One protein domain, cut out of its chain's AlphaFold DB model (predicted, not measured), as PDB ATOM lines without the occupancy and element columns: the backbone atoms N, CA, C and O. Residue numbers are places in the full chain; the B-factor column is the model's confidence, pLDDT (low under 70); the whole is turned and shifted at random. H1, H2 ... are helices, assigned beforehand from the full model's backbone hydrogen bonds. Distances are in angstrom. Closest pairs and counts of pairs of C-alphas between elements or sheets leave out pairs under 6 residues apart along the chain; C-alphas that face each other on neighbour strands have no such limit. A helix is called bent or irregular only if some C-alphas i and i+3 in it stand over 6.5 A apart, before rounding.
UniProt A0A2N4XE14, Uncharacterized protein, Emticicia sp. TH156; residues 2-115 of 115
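Overview. This is residues 2 to 115 of the 115 residues of an uncharacterized protein of Emticicia sp. TH156 (UniProt A0A2N4XE14). Three nearly aligned rods run along the length of this domain: the long helix H4 lies in the middle, H1 and H2 follow each other end to end along one side of it, and the long helix H6 packs along another side. The short helix H3 and the loops around it lie at one end, and the short helix H5 with its links lies at the other. The printed part has 114 residues with six named helices, in the order H1 to H6, and no named strand; the class is all helix. It is elongated, spanning 47 by 26 by 20 A, and only just loose, close to compact, with a radius of gyration of the C-alphas of 16.4 A.

Arrangement. Begin at H1, residues 2 to 18, which meets H2, residues 20 to 28, only through their tight link. Go on to H4, residues 51 to 74, the hub, which touches three other helices. H1 touches H4 at a shallow tilt of 22 degrees, opposite ways; their closest C-alphas, of Gly 16 and Gln 62, are 4.2 A apart. H2 touches residues 51 to 62 of H4 alone, opposite ways at a shallow tilt of 33 degrees, only just short of steep; look at the closest C-alphas, of Lys 27 and Leu 51, 5.6 A apart. H6, residues 92 to 114, touches H4 at a shallow tilt of 28 degrees, opposite ways, with the C-alphas of Leu 68 and Ala 93 closest at 5.2 A. H1 and H6 are near each other, while H2 and H6 are apart. H3, residues 39 to 42, is close to H6 but not clearly touching, with the C-alphas of Lys 41 and Ile 114 closest at 6.6 A. H5, residues 79 to 83, is likewise close to H6 but not clearly touching; Glu 82 and Trp 92 have the closest C-alphas, 5.6 A apart. Every O i to N i+4 pair is within hydrogen-bond range in H1, H5 and H6, against 16 of 20 in H4 and 2 of 5 in H2, which has 3 of 6 O i to N i+3 pairs within range; H3 is too short for an O i to N i+4 pair.

Along the chain. Find C-alpha 2 at (47.249, 7.529, -20.618); from there H1 runs 23.9 A to residue 18, and H2 covers 11.8 A from residue 20 to 28. H3 spans 5.7 A, from residue 39 to 42. Find C-alpha 51 at (51.664, -32.104, -16.346), where H4 begins its 33.4 A to residue 74; it is neither bent nor irregular, but only just: C-alphas 62 and 65 are 6.0 A apart. H5 spans 6.2 A, from residue 79 to 83. H6 runs 33.5 A from residue 92 to C-alpha 114 at (61.966, -27.480, -6.656).

Size, cuts and confidence. The two C-alphas farthest apart, those of Lys 2 and Ser 40, are 49.5 A from each other. The printed part has no cut, and no link is long; H2 to H3, with 10 residues between them, is short. In the B-factor column of this model the mean pLDDT of the printed part is 73.2, and 48 residues are under 70, among them residues 19 to 51 and 85 to 90.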
ATOM      1  N   LYS A   2      47.180   8.500 -19.492       61.31
ATOM      2  CA  LYS A   2      47.249   7.529 -20.618       61.31
ATOM      3  C   LYS A   2      48.471   6.592 -20.562       61.31
ATOM      4  O   LYS A   2      48.316   5.403 -20.816       61.31
ATOM      5  N   SER A   3      49.649   7.093 -20.173       72.88
ATOM      6  CA  SER A   3      50.882   6.284 -20.147       72.88
ATOM      7  C   SER A   3      50.837   5.131 -19.144       72.88
ATOM      8  O   SER A   3      51.236   4.024 -19.484       72.88
ATOM      9  N   THR A   4      50.290   5.345 -17.942       79.88
ATOM     10  CA  THR A   4      50.216   4.308 -16.895       79.88
ATOM     11  C   THR A   4      49.343   3.128 -17.319       79.88
ATOM     12  O   THR A   4      49.709   1.978 -17.101       79.88
ATOM     13  N   LYS A   5      48.217   3.396 -17.996       81.25
ATOM     14  CA  LYS A   5      47.335   2.344 -18.518       81.25
ATOM     15  C   LYS A   5      48.033   1.505 -19.591       81.25
ATOM     16  O   LYS A   5      47.944   0.284 -19.568       81.25
ATOM     17  N   ASN A   6      48.733   2.160 -20.517       83.69
ATOM     18  CA  ASN A   6      49.440   1.471 -21.593       83.69
ATOM     19  C   ASN A   6      50.585   0.613 -21.042       83.69
ATOM     20  O   ASN A   6      50.726  -0.534 -21.455       83.69
ATOM     21  N   LEU A   7      51.339   1.127 -20.063       86.94
ATOM     22  CA  LEU A   7      52.367   0.359 -19.358       86.94
ATOM     23  C   LEU A   7      51.773  -0.892 -18.701       86.94
ATOM     24  O   LEU A   7      52.332  -1.977 -18.822       86.94
ATOM     25  N   PHE A   8      50.619  -0.753 -18.049       85.62
ATOM     26  CA  PHE A   8      49.966  -1.869 -17.377       85.62
ATOM     27  C   PHE A   8      49.508  -2.963 -18.349       85.62
ATOM     28  O   PHE A   8      49.731  -4.145 -18.103       85.62
ATOM     29  N   ILE A   9      48.951  -2.572 -19.498       85.38
ATOM     30  CA  ILE A   9      48.584  -3.505 -20.572       85.38
ATOM     31  C   ILE A   9      49.831  -4.225 -21.109       85.38
ATOM     32  O   ILE A   9      49.806  -5.443 -21.269       85.38
ATOM     33  N   ILE A  10      50.932  -3.502 -21.337       87.81
ATOM     34  CA  ILE A  10      52.197  -4.091 -21.804       87.81
ATOM     35  C   ILE A  10      52.739  -5.099 -20.785       87.81
ATOM     36  O   ILE A  10      53.144  -6.191 -21.175       87.81
ATOM     37  N   LEU A  11      52.709  -4.772 -19.491       87.81
ATOM     38  CA  LEU A  11      53.138  -5.671 -18.415       87.81
ATOM     39  C   LEU A  11      52.297  -6.954 -18.370       87.81
ATOM     40  O   LEU A  11      52.856  -8.039 -18.239       87.81
ATOM     41  N   LEU A  12      50.974  -6.848 -18.527       87.19
ATOM     42  CA  LEU A  12      50.075  -8.007 -18.563       87.19
ATOM     43  C   LEU A  12      50.320  -8.892 -19.788       87.19
ATOM     44  O   LEU A  12      50.353 -10.114 -19.661       87.19
ATOM     45  N   ILE A  13      50.547  -8.294 -20.961       85.81
ATOM     46  CA  ILE A  13      50.906  -9.043 -22.173       85.81
ATOM     47  C   ILE A  13      52.263  -9.722 -21.983       85.81
ATOM     48  O   ILE A  13      52.386 -10.911 -22.258       85.81
ATOM     49  N   CYS A  14      53.259  -9.000 -21.461       87.06
ATOM     50  CA  CYS A  14      54.584  -9.538 -21.160       87.06
ATOM     51  C   CYS A  14      54.500 -10.715 -20.181       87.06
ATOM     52  O   CYS A  14      55.121 -11.747 -20.414       87.06
ATOM     53  N   LEU A  15      53.665 -10.622 -19.142       85.75
ATOM     54  CA  LEU A  15      53.394 -11.733 -18.229       85.75
ATOM     55  C   LEU A  15      52.722 -12.914 -18.948       85.75
ATOM     56  O   LEU A  15      53.113 -14.067 -18.747       85.75
ATOM     57  N   GLY A  16      51.746 -12.615 -19.806       81.62
ATOM     58  CA  GLY A  16      50.986 -13.581 -20.590       81.62
ATOM     59  C   GLY A  16      51.808 -14.319 -21.646       81.62
ATOM     60  O   GLY A  16      51.507 -15.474 -21.924       81.62
ATOM     61  N   ILE A  17      52.894 -13.745 -22.165       81.50
ATOM     62  CA  ILE A  17      53.777 -14.409 -23.147       81.50
ATOM     63  C   ILE A  17      55.117 -14.870 -22.560       81.50
ATOM     64  O   ILE A  17      55.707 -15.838 -23.039       81.50
ATOM     65  N   GLY A  18      55.602 -14.209 -21.511       73.62
ATOM     66  CA  GLY A  18      56.978 -14.329 -21.022       73.62
ATOM     67  C   GLY A  18      57.325 -15.700 -20.453       73.62
ATOM     68  O   GLY A  18      58.495 -16.057 -20.367       73.62
ATOM     69  N   ALA A  19      56.322 -16.508 -20.115       68.88
ATOM     70  CA  ALA A  19      56.532 -17.840 -19.569       68.88
ATOM     71  C   ALA A  19      56.159 -18.982 -20.529       68.88
ATOM     72  O   ALA A  19      56.178 -20.145 -20.123       68.88
ATOM     73  N   ILE A  20      55.891 -18.678 -21.806       69.06
ATOM     74  CA  ILE A  20      55.667 -19.695 -22.849       69.06
ATOM     75  C   ILE A  20      56.900 -20.610 -22.980       69.06
ATOM     76  O   ILE A  20      56.747 -21.829 -23.047       69.06
ATOM     77  N   GLY A  21      58.114 -20.045 -22.924       62.28
ATOM     78  CA  GLY A  21      59.367 -20.806 -23.012       62.28
ATOM     79  C   GLY A  21      59.638 -21.695 -21.793       62.28
ATOM     80  O   GLY A  21      59.947 -22.869 -21.948       62.28
ATOM     81  N   GLY A  22      59.469 -21.172 -20.574       63.38
ATOM     82  CA  GLY A  22      59.737 -21.932 -19.345       63.38
ATOM     83  C   GLY A  22      58.678 -22.994 -19.026       63.38
ATOM     84  O   GLY A  22      59.012 -24.089 -18.586       63.38
ATOM     85  N   ARG A  23      57.391 -22.709 -19.264       62.47
ATOM     86  CA  ARG A  23      56.286 -23.620 -18.900       62.47
ATOM     87  C   ARG A  23      55.944 -24.636 -19.991       62.47
ATOM     88  O   ARG A  23      55.424 -25.703 -19.673       62.47
ATOM     89  N   GLY A  24      56.267 -24.351 -21.258       56.44
ATOM     90  CA  GLY A  24      56.123 -25.310 -22.359       56.44
ATOM     91  C   GLY A  24      56.973 -26.568 -22.159       56.44
ATOM     92  O   GLY A  24      56.526 -27.671 -22.465       56.44
ATOM     93  N   VAL A  25      58.145 -26.420 -21.538       56.50
ATOM     94  CA  VAL A  25      59.061 -27.530 -21.236       56.50
ATOM     95  C   VAL A  25      58.452 -28.528 -20.239       56.50
ATOM     96  O   VAL A  25      58.574 -29.733 -20.443       56.50
ATOM     97  N   LEU A  26      57.691 -28.058 -19.241       58.03
ATOM     98  CA  LEU A  26      56.976 -28.917 -18.278       58.03
ATOM     99  C   LEU A  26      55.802 -29.690 -18.910       58.03
ATOM    100  O   LEU A  26      55.393 -30.728 -18.394       58.03
ATOM    101  N   LYS A  27      55.253 -29.192 -20.028       56.41
ATOM    102  CA  LYS A  27      54.195 -29.870 -20.796       56.41
ATOM    103  C   LYS A  27      54.764 -30.914 -21.763       56.41
ATOM    104  O   LYS A  27      54.126 -31.936 -21.985       56.41
ATOM    105  N   ILE A  28      55.937 -30.642 -22.343       54.00
ATOM    106  CA  ILE A  28      56.595 -31.498 -23.346       54.00
ATOM    107  C   ILE A  28      57.394 -32.629 -22.683       54.00
ATOM    108  O   ILE A  28      57.445 -33.732 -23.220       54.00
ATOM    109  N   SER A  29      57.963 -32.398 -21.496       55.56
ATOM    110  CA  SER A  29      58.674 -33.423 -20.722       55.56
ATOM    111  C   SER A  29      58.107 -33.557 -19.309       55.56
ATOM    112  O   SER A  29      58.667 -32.991 -18.368       55.56
ATOM    113  N   PRO A  30      57.014 -34.334 -19.148       56.22
ATOM    114  CA  PRO A  30      56.466 -34.719 -17.845       56.22
ATOM    115  C   PRO A  30      57.501 -35.267 -16.857       56.22
ATOM    116  O   PRO A  30      57.331 -35.079 -15.653       56.22
ATOM    117  N   ASP A  31      58.546 -35.924 -17.369       55.16
ATOM    118  CA  ASP A  31      59.615 -36.570 -16.596       55.16
ATOM    119  C   ASP A  31      60.702 -35.602 -16.105       55.16
ATOM    120  O   ASP A  31      61.668 -36.028 -15.479       55.16
ATOM    121  N   GLY A  32      60.602 -34.304 -16.421       54.81
ATOM    122  CA  GLY A  32      61.604 -33.308 -16.028       54.81
ATOM    123  C   GLY A  32      62.955 -33.446 -16.745       54.81
ATOM    124  O   GLY A  32      63.870 -32.675 -16.459       54.81
ATOM    125  N   SER A  33      63.077 -34.362 -17.714       56.25
ATOM    126  CA  SER A  33      64.315 -34.660 -18.450       56.25
ATOM    127  C   SER A  33      64.888 -33.449 -19.194       56.25
ATOM    128  O   SER A  33      66.095 -33.235 -19.170       56.25
ATOM    129  N   LEU A  34      64.032 -32.601 -19.775       53.91
ATOM    130  CA  LEU A  34      64.442 -31.346 -20.423       53.91
ATOM    131  C   LEU A  34      64.841 -30.233 -19.438       53.91
ATOM    132  O   LEU A  34      65.483 -29.268 -19.842       53.91
ATOM    133  N   MET A  35      64.463 -30.347 -18.163       56.38
ATOM    134  CA  MET A  35      64.807 -29.392 -17.100       56.38
ATOM    135  C   MET A  35      65.884 -29.924 -16.145       56.38
ATOM    136  O   MET A  35      66.229 -29.237 -15.187       56.38
ATOM    137  N   GLY A  36      66.408 -31.135 -16.379       57.34
ATOM    138  CA  GLY A  36      67.358 -31.795 -15.477       57.34
ATOM    139  C   GLY A  36      66.777 -32.106 -14.092       57.34
ATOM    140  O   GLY A  36      67.527 -32.272 -13.133       57.34
ATOM    141  N   MET A  37      65.447 -32.155 -13.966       57.75
ATOM    142  CA  MET A  37      64.761 -32.339 -12.690       57.75
ATOM    143  C   MET A  37      64.358 -33.794 -12.477       57.75
ATOM    144  O   MET A  37      63.516 -34.294 -13.220       57.75
ATOM    145  N   PRO A  38      64.881 -34.477 -11.446       59.25
ATOM    146  CA  PRO A  38      64.423 -35.816 -11.127       59.25
ATOM    147  C   PRO A  38      63.001 -35.768 -10.540       59.25
ATOM    148  O   PRO A  38      62.716 -35.018  -9.603       59.25
ATOM    149  N   VAL A  39      62.113 -36.619 -11.060       57.66
ATOM    150  CA  VAL A  39      60.722 -36.821 -10.593       57.66
ATOM    151  C   VAL A  39      60.602 -37.169  -9.100       57.66
ATOM    152  O   VAL A  39      59.534 -37.013  -8.511       57.66
ATOM    153  N   SER A  40      61.704 -37.548  -8.443       57.81
ATOM    154  CA  SER A  40      61.771 -37.749  -6.991       57.81
ATOM    155  C   SER A  40      61.427 -36.494  -6.177       57.81
ATOM    156  O   SER A  40      60.940 -36.633  -5.056       57.81
ATOM    157  N   LYS A  41      61.579 -35.278  -6.732       58.62
ATOM    158  CA  LYS A  41      61.164 -34.029  -6.058       58.62
ATOM    159  C   LYS A  41      59.638 -33.896  -5.900       58.62
ATOM    160  O   LYS A  41      59.195 -33.184  -5.006       58.62
ATOM    161  N   ILE A  42      58.833 -34.602  -6.706       57.56
ATOM    162  CA  ILE A  42      57.359 -34.606  -6.602       57.56
ATOM    163  C   ILE A  42      56.809 -35.889  -5.965       57.56
ATOM    164  O   ILE A  42      55.600 -36.004  -5.789       57.56
ATOM    165  N   ALA A  43      57.656 -36.853  -5.591       61.12
ATOM    166  CA  ALA A  43      57.200 -38.142  -5.062       61.12
ATOM    167  C   ALA A  43      56.349 -38.015  -3.779       61.12
ATOM    168  O   ALA A  43      55.522 -38.878  -3.505       61.12
ATOM    169  N   ASN A  44      56.516 -36.917  -3.030       62.44
ATOM    170  CA  ASN A  44      55.721 -36.581  -1.842       62.44
ATOM    171  C   ASN A  44      54.503 -35.682  -2.133       62.44
ATOM    172  O   ASN A  44      53.817 -35.264  -1.202       62.44
ATOM    173  N   SER A  45      54.232 -35.337  -3.394       63.75
ATOM    174  CA  SER A  45      53.073 -34.525  -3.776       63.75
ATOM    175  C   SER A  45      51.900 -35.406  -4.233       63.75
ATOM    176  O   SER A  45      52.113 -36.504  -4.747       63.75
ATOM    177  N   PRO A  46      50.650 -34.913  -4.133       65.12
ATOM    178  CA  PRO A  46      49.469 -35.629  -4.627       65.12
ATOM    179  C   PRO A  46      49.450 -35.801  -6.159       65.12
ATOM    180  O   PRO A  46      48.610 -36.528  -6.691       65.12
ATOM    181  N   PHE A  47      50.356 -35.144  -6.889       65.44
ATOM    182  CA  PHE A  47      50.480 -35.242  -8.341       65.44
ATOM    183  C   PHE A  47      51.606 -36.199  -8.738       65.44
ATOM    184  O   PHE A  47      52.757 -35.983  -8.371       65.44
ATOM    185  N   LYS A  48      51.278 -37.209  -9.557       64.44
ATOM    186  CA  LYS A  48      52.257 -38.175 -10.087       64.44
ATOM    187  C   LYS A  48      53.298 -37.545 -11.025       64.44
ATOM    188  O   LYS A  48      54.429 -38.001 -11.018       64.44
ATOM    189  N   ASN A  49      52.927 -36.512 -11.797       67.25
ATOM    190  CA  ASN A  49      53.760 -35.891 -12.843       67.25
ATOM    191  C   ASN A  49      53.571 -34.356 -12.883       67.25
ATOM    192  O   ASN A  49      52.522 -33.848 -12.477       67.25
ATOM    193  N   PHE A  50      54.512 -33.617 -13.489       67.81
ATOM    194  CA  PHE A  50      54.461 -32.147 -13.647       67.81
ATOM    195  C   PHE A  50      53.396 -31.612 -14.635       67.81
ATOM    196  O   PHE A  50      53.220 -30.399 -14.759       67.81
ATOM    197  N   LEU A  51      52.643 -32.487 -15.314       67.44
ATOM    198  CA  LEU A  51      51.664 -32.104 -16.346       67.44
ATOM    199  C   LEU A  51      50.494 -31.288 -15.801       67.44
ATOM    200  O   LEU A  51      50.128 -30.272 -16.386       67.44
ATOM    201  N   ILE A  52      49.895 -31.739 -14.695       71.88
ATOM    202  CA  ILE A  52      48.712 -31.089 -14.116       71.88
ATOM    203  C   ILE A  52      49.076 -29.686 -13.603       71.88
ATOM    204  O   ILE A  52      48.420 -28.729 -14.026       71.88
ATOM    205  N   PRO A  53      50.148 -29.512 -12.798       70.44
ATOM    206  CA  PRO A  53      50.636 -28.183 -12.443       70.44
ATOM    207  C   PRO A  53      50.939 -27.335 -13.682       70.44
ATOM    208  O   PRO A  53      50.449 -26.215 -13.786       70.44
ATOM    209  N   GLY A  54      51.659 -27.878 -14.670       72.56
ATOM    210  CA  GLY A  54      52.014 -27.159 -15.895       72.56
ATOM    211  C   GLY A  54      50.803 -26.631 -16.676       72.56
ATOM    212  O   GLY A  54      50.799 -25.472 -17.090       72.56
ATOM    213  N   ILE A  55      49.748 -27.437 -16.836       75.12
ATOM    214  CA  ILE A  55      48.515 -27.030 -17.528       75.12
ATOM    215  C   ILE A  55      47.792 -25.936 -16.748       75.12
ATOM    216  O   ILE A  55      47.415 -24.923 -17.340       75.12
ATOM    217  N   ILE A  56      47.620 -26.100 -15.432       77.06
ATOM    218  CA  ILE A  56      46.949 -25.092 -14.597       77.06
ATOM    219  C   ILE A  56      47.689 -23.765 -14.712       77.06
ATOM    220  O   ILE A  56      47.076 -22.722 -14.905       77.06
ATOM    221  N   LEU A  57      49.014 -23.807 -14.695       76.19
ATOM    222  CA  LEU A  57      49.837 -22.623 -14.823       76.19
ATOM    223  C   LEU A  57      49.780 -21.942 -16.184       76.19
ATOM    224  O   LEU A  57      49.665 -20.719 -16.238       76.19
ATOM    225  N   VAL A  58      49.834 -22.702 -17.276       76.94
ATOM    226  CA  VAL A  58      49.664 -22.146 -18.627       76.94
ATOM    227  C   VAL A  58      48.246 -21.598 -18.814       76.94
ATOM    228  O   VAL A  58      48.027 -20.632 -19.535       76.94
ATOM    229  N   THR A  59      47.248 -22.162 -18.147       76.75
ATOM    230  CA  THR A  59      45.883 -21.646 -18.272       76.75
ATOM    231  C   THR A  59      45.714 -20.379 -17.425       76.75
ATOM    232  O   THR A  59      45.309 -19.334 -17.927       76.75
ATOM    233  N   VAL A  60      46.104 -20.425 -16.150       81.44
ATOM    234  CA  VAL A  60      45.860 -19.352 -15.175       81.44
ATOM    235  C   VAL A  60      46.835 -18.182 -15.326       81.44
ATOM    236  O   VAL A  60      46.408 -17.040 -15.246       81.44
ATOM    237  N   LEU A  61      48.127 -18.411 -15.569       82.88
ATOM    238  CA  LEU A  61      49.130 -17.330 -15.629       82.88
ATOM    239  C   LEU A  61      49.451 -16.848 -17.048       82.88
ATOM    240  O   LEU A  61      50.207 -15.896 -17.206       82.88
ATOM    241  N   GLN A  62      48.898 -17.486 -18.077       81.19
ATOM    242  CA  GLN A  62      49.142 -17.148 -19.484       81.19
ATOM    243  C   GLN A  62      47.856 -16.600 -20.123       81.19
ATOM    244  O   GLN A  62      47.852 -15.481 -20.629       81.19
ATOM    245  N   ILE A  63      46.733 -17.326 -20.028       83.00
ATOM    246  CA  ILE A  63      45.469 -16.904 -20.658       83.00
ATOM    247  C   ILE A  63      44.795 -15.774 -19.875       83.00
ATOM    248  O   ILE A  63      44.363 -14.794 -20.484       83.00
ATOM    249  N   VAL A  64      44.729 -15.863 -18.541       85.06
ATOM    250  CA  VAL A  64      44.071 -14.833 -17.713       85.06
ATOM    251  C   VAL A  64      44.712 -13.450 -17.896       85.06
ATOM    252  O   VAL A  64      43.975 -12.536 -18.254       85.06
ATOM    253  N   PRO A  65      46.037 -13.239 -17.753       85.06
ATOM    254  CA  PRO A  65      46.616 -11.907 -17.938       85.06
ATOM    255  C   PRO A  65      46.470 -11.364 -19.366       85.06
ATOM    256  O   PRO A  65      46.233 -10.167 -19.529       85.06
ATOM    257  N   CYS A  66      46.509 -12.220 -20.395       83.62
ATOM    258  CA  CYS A  66      46.183 -11.815 -21.767       83.62
ATOM    259  C   CYS A  66      44.728 -11.336 -21.890       83.62
ATOM    260  O   CYS A  66      44.465 -10.292 -22.490       83.62
ATOM    261  N   LEU A  67      43.780 -12.054 -21.284       85.31
ATOM    262  CA  LEU A  67      42.370 -11.665 -21.280       85.31
ATOM    263  C   LEU A  67      42.146 -10.351 -20.515       85.31
ATOM    264  O   LEU A  67      41.382  -9.503 -20.972       85.31
ATOM    265  N   LEU A  68      42.849 -10.144 -19.396       85.56
ATOM    266  CA  LEU A  68      42.806  -8.898 -18.623       85.56
ATOM    267  C   LEU A  68      43.364  -7.710 -19.414       85.56
ATOM    268  O   LEU A  68      42.787  -6.622 -19.374       85.56
ATOM    269  N   ALA A  69      44.442  -7.914 -20.176       85.19
ATOM    270  CA  ALA A  69      44.993  -6.895 -21.065       85.19
ATOM    271  C   ALA A  69      43.977  -6.474 -22.142       85.19
ATOM    272  O   ALA A  69      43.774  -5.277 -22.367       85.19
ATOM    273  N   ILE A  70      43.290  -7.444 -22.758       83.75
ATOM    274  CA  ILE A  70      42.230  -7.195 -23.748       83.75
ATOM    275  C   ILE A  70      41.041  -6.476 -23.099       83.75
ATOM    276  O   ILE A  70      40.557  -5.481 -23.640       83.75
ATOM    277  N   ALA A  71      40.603  -6.921 -21.919       83.88
ATOM    278  CA  ALA A  71      39.506  -6.298 -21.181       83.88
ATOM    279  C   ALA A  71      39.798  -4.830 -20.830       83.88
ATOM    280  O   ALA A  71      38.939  -3.971 -21.032       83.88
ATOM    281  N   LEU A  72      41.024  -4.512 -20.400       82.75
ATOM    282  CA  LEU A  72      41.465  -3.135 -20.129       82.75
ATOM    283  C   LEU A  72      41.580  -2.272 -21.394       82.75
ATOM    284  O   LEU A  72      41.433  -1.045 -21.325       82.75
ATOM    285  N   TYR A  73      41.862  -2.891 -22.542       81.44
ATOM    286  CA  TYR A  73      41.941  -2.200 -23.826       81.44
ATOM    287  C   TYR A  73      40.548  -1.861 -24.376       81.44
ATOM    288  O   TYR A  73      40.298  -0.706 -24.722       81.44
ATOM    289  N   ILE A  74      39.638  -2.842 -24.390       81.38
ATOM    290  CA  ILE A  74      38.283  -2.736 -24.962       81.38
ATOM    291  C   ILE A  74      37.276  -2.134 -23.959       81.38
ATOM    292  O   ILE A  74      36.212  -1.670 -24.357       81.38
ATOM    293  N   LYS A  75      37.626  -2.066 -22.664       73.75
ATOM    294  CA  LYS A  75      36.721  -1.726 -21.548       73.75
ATOM    295  C   LYS A  75      35.498  -2.648 -21.483       73.75
ATOM    296  O   LYS A  75      34.378  -2.194 -21.262       73.75
ATOM    297  N   THR A  76      35.704  -3.945 -21.685       71.56
ATOM    298  CA  THR A  76      34.616  -4.928 -21.676       71.56
ATOM    299  C   THR A  76      33.981  -5.007 -20.287       71.56
ATOM    300  O   THR A  76      34.660  -5.329 -19.315       71.56
ATOM    301  N   ALA A  77      32.676  -4.756 -20.184       67.56
ATOM    302  CA  ALA A  77      31.906  -4.994 -18.966       67.56
ATOM    303  C   ALA A  77      31.360  -6.431 -18.994       67.56
ATOM    304  O   ALA A  77      30.408  -6.728 -19.712       67.56
ATOM    305  N   LEU A  78      32.005  -7.346 -18.263       71.62
ATOM    306  CA  LEU A  78      31.502  -8.709 -18.074       71.62
ATOM    307  C   LEU A  78      30.737  -8.765 -16.745       71.62
ATOM    308  O   LEU A  78      31.378  -8.683 -15.699       71.62
ATOM    309  N   PRO A  79      29.407  -8.969 -16.740       66.25
ATOM    310  CA  PRO A  79      28.598  -8.900 -15.517       66.25
ATOM    311  C   PRO A  79      28.992  -9.959 -14.473       66.25
ATOM    312  O   PRO A  79      28.922  -9.717 -13.271       66.25
ATOM    313  N   ILE A  80      29.482 -11.123 -14.915       68.50
ATOM    314  CA  ILE A  80      30.019 -12.171 -14.029       68.50
ATOM    315  C   ILE A  80      31.329 -11.720 -13.366       68.50
ATOM    316  O   ILE A  80      31.543 -11.981 -12.184       68.50
ATOM    317  N   ALA A  81      32.194 -11.033 -14.112       67.12
ATOM    318  CA  ALA A  81      33.468 -10.540 -13.601       67.12
ATOM    319  C   ALA A  81      33.286  -9.309 -12.700       67.12
ATOM    320  O   ALA A  81      34.016  -9.161 -11.723       67.12
ATOM    321  N   GLU A  82      32.281  -8.472 -12.972       69.81
ATOM    322  CA  GLU A  82      31.874  -7.382 -12.079       69.81
ATOM    323  C   GLU A  82      31.280  -7.900 -10.770       69.81
ATOM    324  O   GLU A  82      31.584  -7.362  -9.711       69.81
ATOM    325  N   ARG A  83      30.511  -8.995 -10.798       69.56
ATOM    326  CA  ARG A  83      29.993  -9.619  -9.569       69.56
ATOM    327  C   ARG A  83      31.096 -10.214  -8.686       69.56
ATOM    328  O   ARG A  83      30.944 -10.270  -7.471       69.56
ATOM    329  N   LEU A  84      32.191 -10.669  -9.295       73.19
ATOM    330  CA  LEU A  84      33.376 -11.196  -8.604       73.19
ATOM    331  C   LEU A  84      34.388 -10.093  -8.241       73.19
ATOM    332  O   LEU A  84      35.452 -10.374  -7.684       73.19
ATOM    333  N   ASN A  85      34.075  -8.837  -8.569       69.75
ATOM    334  CA  ASN A  85      34.920  -7.698  -8.275       69.75
ATOM    335  C   ASN A  85      34.797  -7.327  -6.793       69.75
ATOM    336  O   ASN A  85      33.787  -6.781  -6.359       69.75
ATOM    337  N   PHE A  86      35.846  -7.611  -6.021       66.44
ATOM    338  CA  PHE A  86      35.907  -7.254  -4.602       66.44
ATOM    339  C   PHE A  86      36.035  -5.734  -4.388       66.44
ATOM    340  O   PHE A  86      35.606  -5.213  -3.364       66.44
ATOM    341  N   PHE A  87      36.598  -5.015  -5.365       64.12
ATOM    342  CA  PHE A  87      36.783  -3.566  -5.316       64.12
ATOM    343  C   PHE A  87      35.840  -2.879  -6.309       64.12
ATOM    344  O   PHE A  87      36.160  -2.747  -7.491       64.12
ATOM    345  N   SER A  88      34.679  -2.425  -5.834       58.09
ATOM    346  CA  SER A  88      33.645  -1.810  -6.683       58.09
ATOM    347  C   SER A  88      34.083  -0.517  -7.389       58.09
ATOM    348  O   SER A  88      33.517  -0.194  -8.428       58.09
ATOM    349  N   ASP A  89      35.106   0.186  -6.889       65.56
ATOM    350  CA  ASP A  89      35.593   1.457  -7.460       65.56
ATOM    351  C   ASP A  89      36.601   1.305  -8.615       65.56
ATOM    352  O   ASP A  89      36.928   2.281  -9.296       65.56
ATOM    353  N   VAL A  90      37.115   0.098  -8.873       69.75
ATOM    354  CA  VAL A  90      38.090  -0.148  -9.949       69.75
ATOM    355  C   VAL A  90      37.552  -1.156 -10.952       69.75
ATOM    356  O   VAL A  90      36.819  -2.078 -10.609       69.75
ATOM    357  N   HIS A  91      37.934  -0.999 -12.223       76.88
ATOM    358  CA  HIS A  91      37.535  -1.932 -13.276       76.88
ATOM    359  C   HIS A  91      37.933  -3.364 -12.889       76.88
ATOM    360  O   HIS A  91      39.068  -3.581 -12.463       76.88
ATOM    361  N   TRP A  92      37.031  -4.333 -13.069       76.62
ATOM    362  CA  TRP A  92      37.210  -5.722 -12.624       76.62
ATOM    363  C   TRP A  92      38.541  -6.335 -13.082       76.62
ATOM    364  O   TRP A  92      39.176  -7.076 -12.334       76.62
ATOM    365  N   ALA A  93      39.029  -5.967 -14.271       78.62
ATOM    366  CA  ALA A  93      40.304  -6.466 -14.771       78.62
ATOM    367  C   ALA A  93      41.504  -6.064 -13.886       78.62
ATOM    368  O   ALA A  93      42.494  -6.790 -13.802       78.62
ATOM    369  N   CYS A  94      41.410  -4.928 -13.189       76.94
ATOM    370  CA  CYS A  94      42.408  -4.492 -12.217       76.94
ATOM    371  C   CYS A  94      42.414  -5.412 -10.985       76.94
ATOM    372  O   CYS A  94      43.459  -5.942 -10.620       76.94
ATOM    373  N   SER A  95      41.251  -5.704 -10.402       81.12
ATOM    374  CA  SER A  95      41.132  -6.632  -9.266       81.12
ATOM    375  C   SER A  95      41.630  -8.041  -9.603       81.12
ATOM    376  O   SER A  95      42.376  -8.646  -8.837       81.12
ATOM    377  N   PHE A  96      41.310  -8.547 -10.796       83.12
ATOM    378  CA  PHE A  96      41.801  -9.850 -11.251       83.12
ATOM    379  C   PHE A  96      43.317  -9.880 -11.509       83.12
ATOM    380  O   PHE A  96      43.948 -10.934 -11.379       83.12
ATOM    381  N   SER A  97      43.935  -8.738 -11.823       85.00
ATOM    382  CA  SER A  97      45.395  -8.660 -11.947       85.00
ATOM    383  C   SER A  97      46.100  -8.912 -10.608       85.00
ATOM    384  O   SER A  97      47.143  -9.563 -10.583       85.00
ATOM    385  N   ILE A  98      45.491  -8.499  -9.489       85.56
ATOM    386  CA  ILE A  98      45.999  -8.760  -8.136       85.56
ATOM    387  C   ILE A  98      45.965 -10.265  -7.846       85.56
ATOM    388  O   ILE A  98      46.963 -10.825  -7.395       85.56
ATOM    389  N   TYR A  99      44.867 -10.954  -8.176       86.19
ATOM    390  CA  TYR A  99      44.801 -12.419  -8.053       86.19
ATOM    391  C   TYR A  99      45.871 -13.112  -8.898       86.19
ATOM    392  O   TYR A  99      46.516 -14.057  -8.443       86.19
ATOM    393  N   THR A 100      46.106 -12.601 -10.108       86.31
ATOM    394  CA  THR A 100      47.161 -13.107 -10.993       86.31
ATOM    395  C   THR A 100      48.550 -12.904 -10.371       86.31
ATOM    396  O   THR A 100      49.391 -13.797 -10.463       86.31
ATOM    397  N   ALA A 101      48.788 -11.784  -9.679       87.19
ATOM    398  CA  ALA A 101      50.042 -11.523  -8.973       87.19
ATOM    399  C   ALA A 101      50.274 -12.501  -7.810       87.19
ATOM    400  O   ALA A 101      51.356 -13.078  -7.709       87.19
ATOM    401  N   PHE A 102      49.262 -12.758  -6.976       88.69
ATOM    402  CA  PHE A 102      49.365 -13.760  -5.910       88.69
ATOM    403  C   PHE A 102      49.625 -15.163  -6.464       88.69
ATOM    404  O   PHE A 102      50.515 -15.860  -5.977       88.69
ATOM    405  N   ALA A 103      48.906 -15.563  -7.517       86.38
ATOM    406  CA  ALA A 103      49.130 -16.846  -8.180       86.38
ATOM    407  C   ALA A 103      50.559 -16.963  -8.743       86.38
ATOM    408  O   ALA A 103      51.186 -18.019  -8.630       86.38
ATOM    409  N   LEU A 104      51.098 -15.874  -9.305       85.56
ATOM    410  CA  LEU A 104      52.466 -15.823  -9.814       85.56
ATOM    411  C   LEU A 104      53.500 -15.969  -8.691       85.56
ATOM    412  O   LEU A 104      54.435 -16.754  -8.835       85.56
ATOM    413  N   ILE A 105      53.330 -15.250  -7.580       88.19
ATOM    414  CA  ILE A 105      54.237 -15.328  -6.426       88.19
ATOM    415  C   ILE A 105      54.230 -16.742  -5.848       88.19
ATOM    416  O   ILE A 105      55.298 -17.328  -5.680       88.19
ATOM    417  N   SER A 106      53.049 -17.317  -5.610       83.94
ATOM    418  CA  SER A 106      52.915 -18.691  -5.115       83.94
ATOM    419  C   SER A 106      53.612 -19.694  -6.031       83.94
ATOM    420  O   SER A 106      54.304 -20.589  -5.552       83.94
ATOM    421  N   TRP A 107      53.500 -19.522  -7.353       81.44
ATOM    422  CA  TRP A 107      54.246 -20.360  -8.284       81.44
ATOM    423  C   TRP A 107      55.759 -20.194  -8.159       81.44
ATOM    424  O   TRP A 107      56.470 -21.194  -8.142       81.44
ATOM    425  N   LEU A 108      56.265 -18.962  -8.088       83.56
ATOM    426  CA  LEU A 108      57.704 -18.723  -7.972       83.56
ATOM    427  C   LEU A 108      58.285 -19.382  -6.714       83.56
ATOM    428  O   LEU A 108      59.387 -19.916  -6.777       83.56
ATOM    429  N   GLN A 109      57.529 -19.418  -5.611       82.62
ATOM    430  CA  GLN A 109      57.930 -20.150  -4.404       82.62
ATOM    431  C   GLN A 109      58.042 -21.657  -4.655       82.62
ATOM    432  O   GLN A 109      59.043 -22.269  -4.294       82.62
ATOM    433  N   VAL A 110      57.049 -22.253  -5.325       76.88
ATOM    434  CA  VAL A 110      57.093 -23.671  -5.718       76.88
ATOM    435  C   VAL A 110      58.281 -23.932  -6.640       76.88
ATOM    436  O   VAL A 110      59.016 -24.891  -6.444       76.88
ATOM    437  N   GLN A 111      58.510 -23.057  -7.616       74.62
ATOM    438  CA  GLN A 111      59.621 -23.192  -8.544       74.62
ATOM    439  C   GLN A 111      60.970 -23.127  -7.815       74.62
ATOM    440  O   GLN A 111      61.791 -24.007  -8.033       74.62
ATOM    441  N   MET A 112      61.188 -22.165  -6.916       78.88
ATOM    442  CA  MET A 112      62.430 -22.082  -6.129       78.88
ATOM    443  C   MET A 112      62.611 -23.237  -5.140       78.88
ATOM    444  O   MET A 112      63.735 -23.605  -4.838       78.88
ATOM    445  N   ALA A 113      61.532 -23.816  -4.616       74.44
ATOM    446  CA  ALA A 113      61.647 -24.984  -3.745       74.44
ATOM    447  C   ALA A 113      62.063 -26.246  -4.523       74.44
ATOM    448  O   ALA A 113      62.684 -27.151  -3.966       74.44
ATOM    449  N   ILE A 114      61.684 -26.325  -5.803       68.50
ATOM    450  CA  ILE A 114      61.966 -27.480  -6.656       68.50
ATOM    451  C   ILE A 114      63.287 -27.293  -7.416       68.50
ATOM    452  O   ILE A 114      63.958 -28.297  -7.612       68.50
ATOM    453  N   PHE A 115      63.692 -26.092  -7.843       60.94
ATOM    454  CA  PHE A 115      64.978 -25.833  -8.525       60.94
ATOM    455  C   PHE A 115      66.083 -25.538  -7.516       60.94
ATOM    456  O   PHE A 115      67.020 -26.367  -7.461       60.94
TER     457      PHE A 115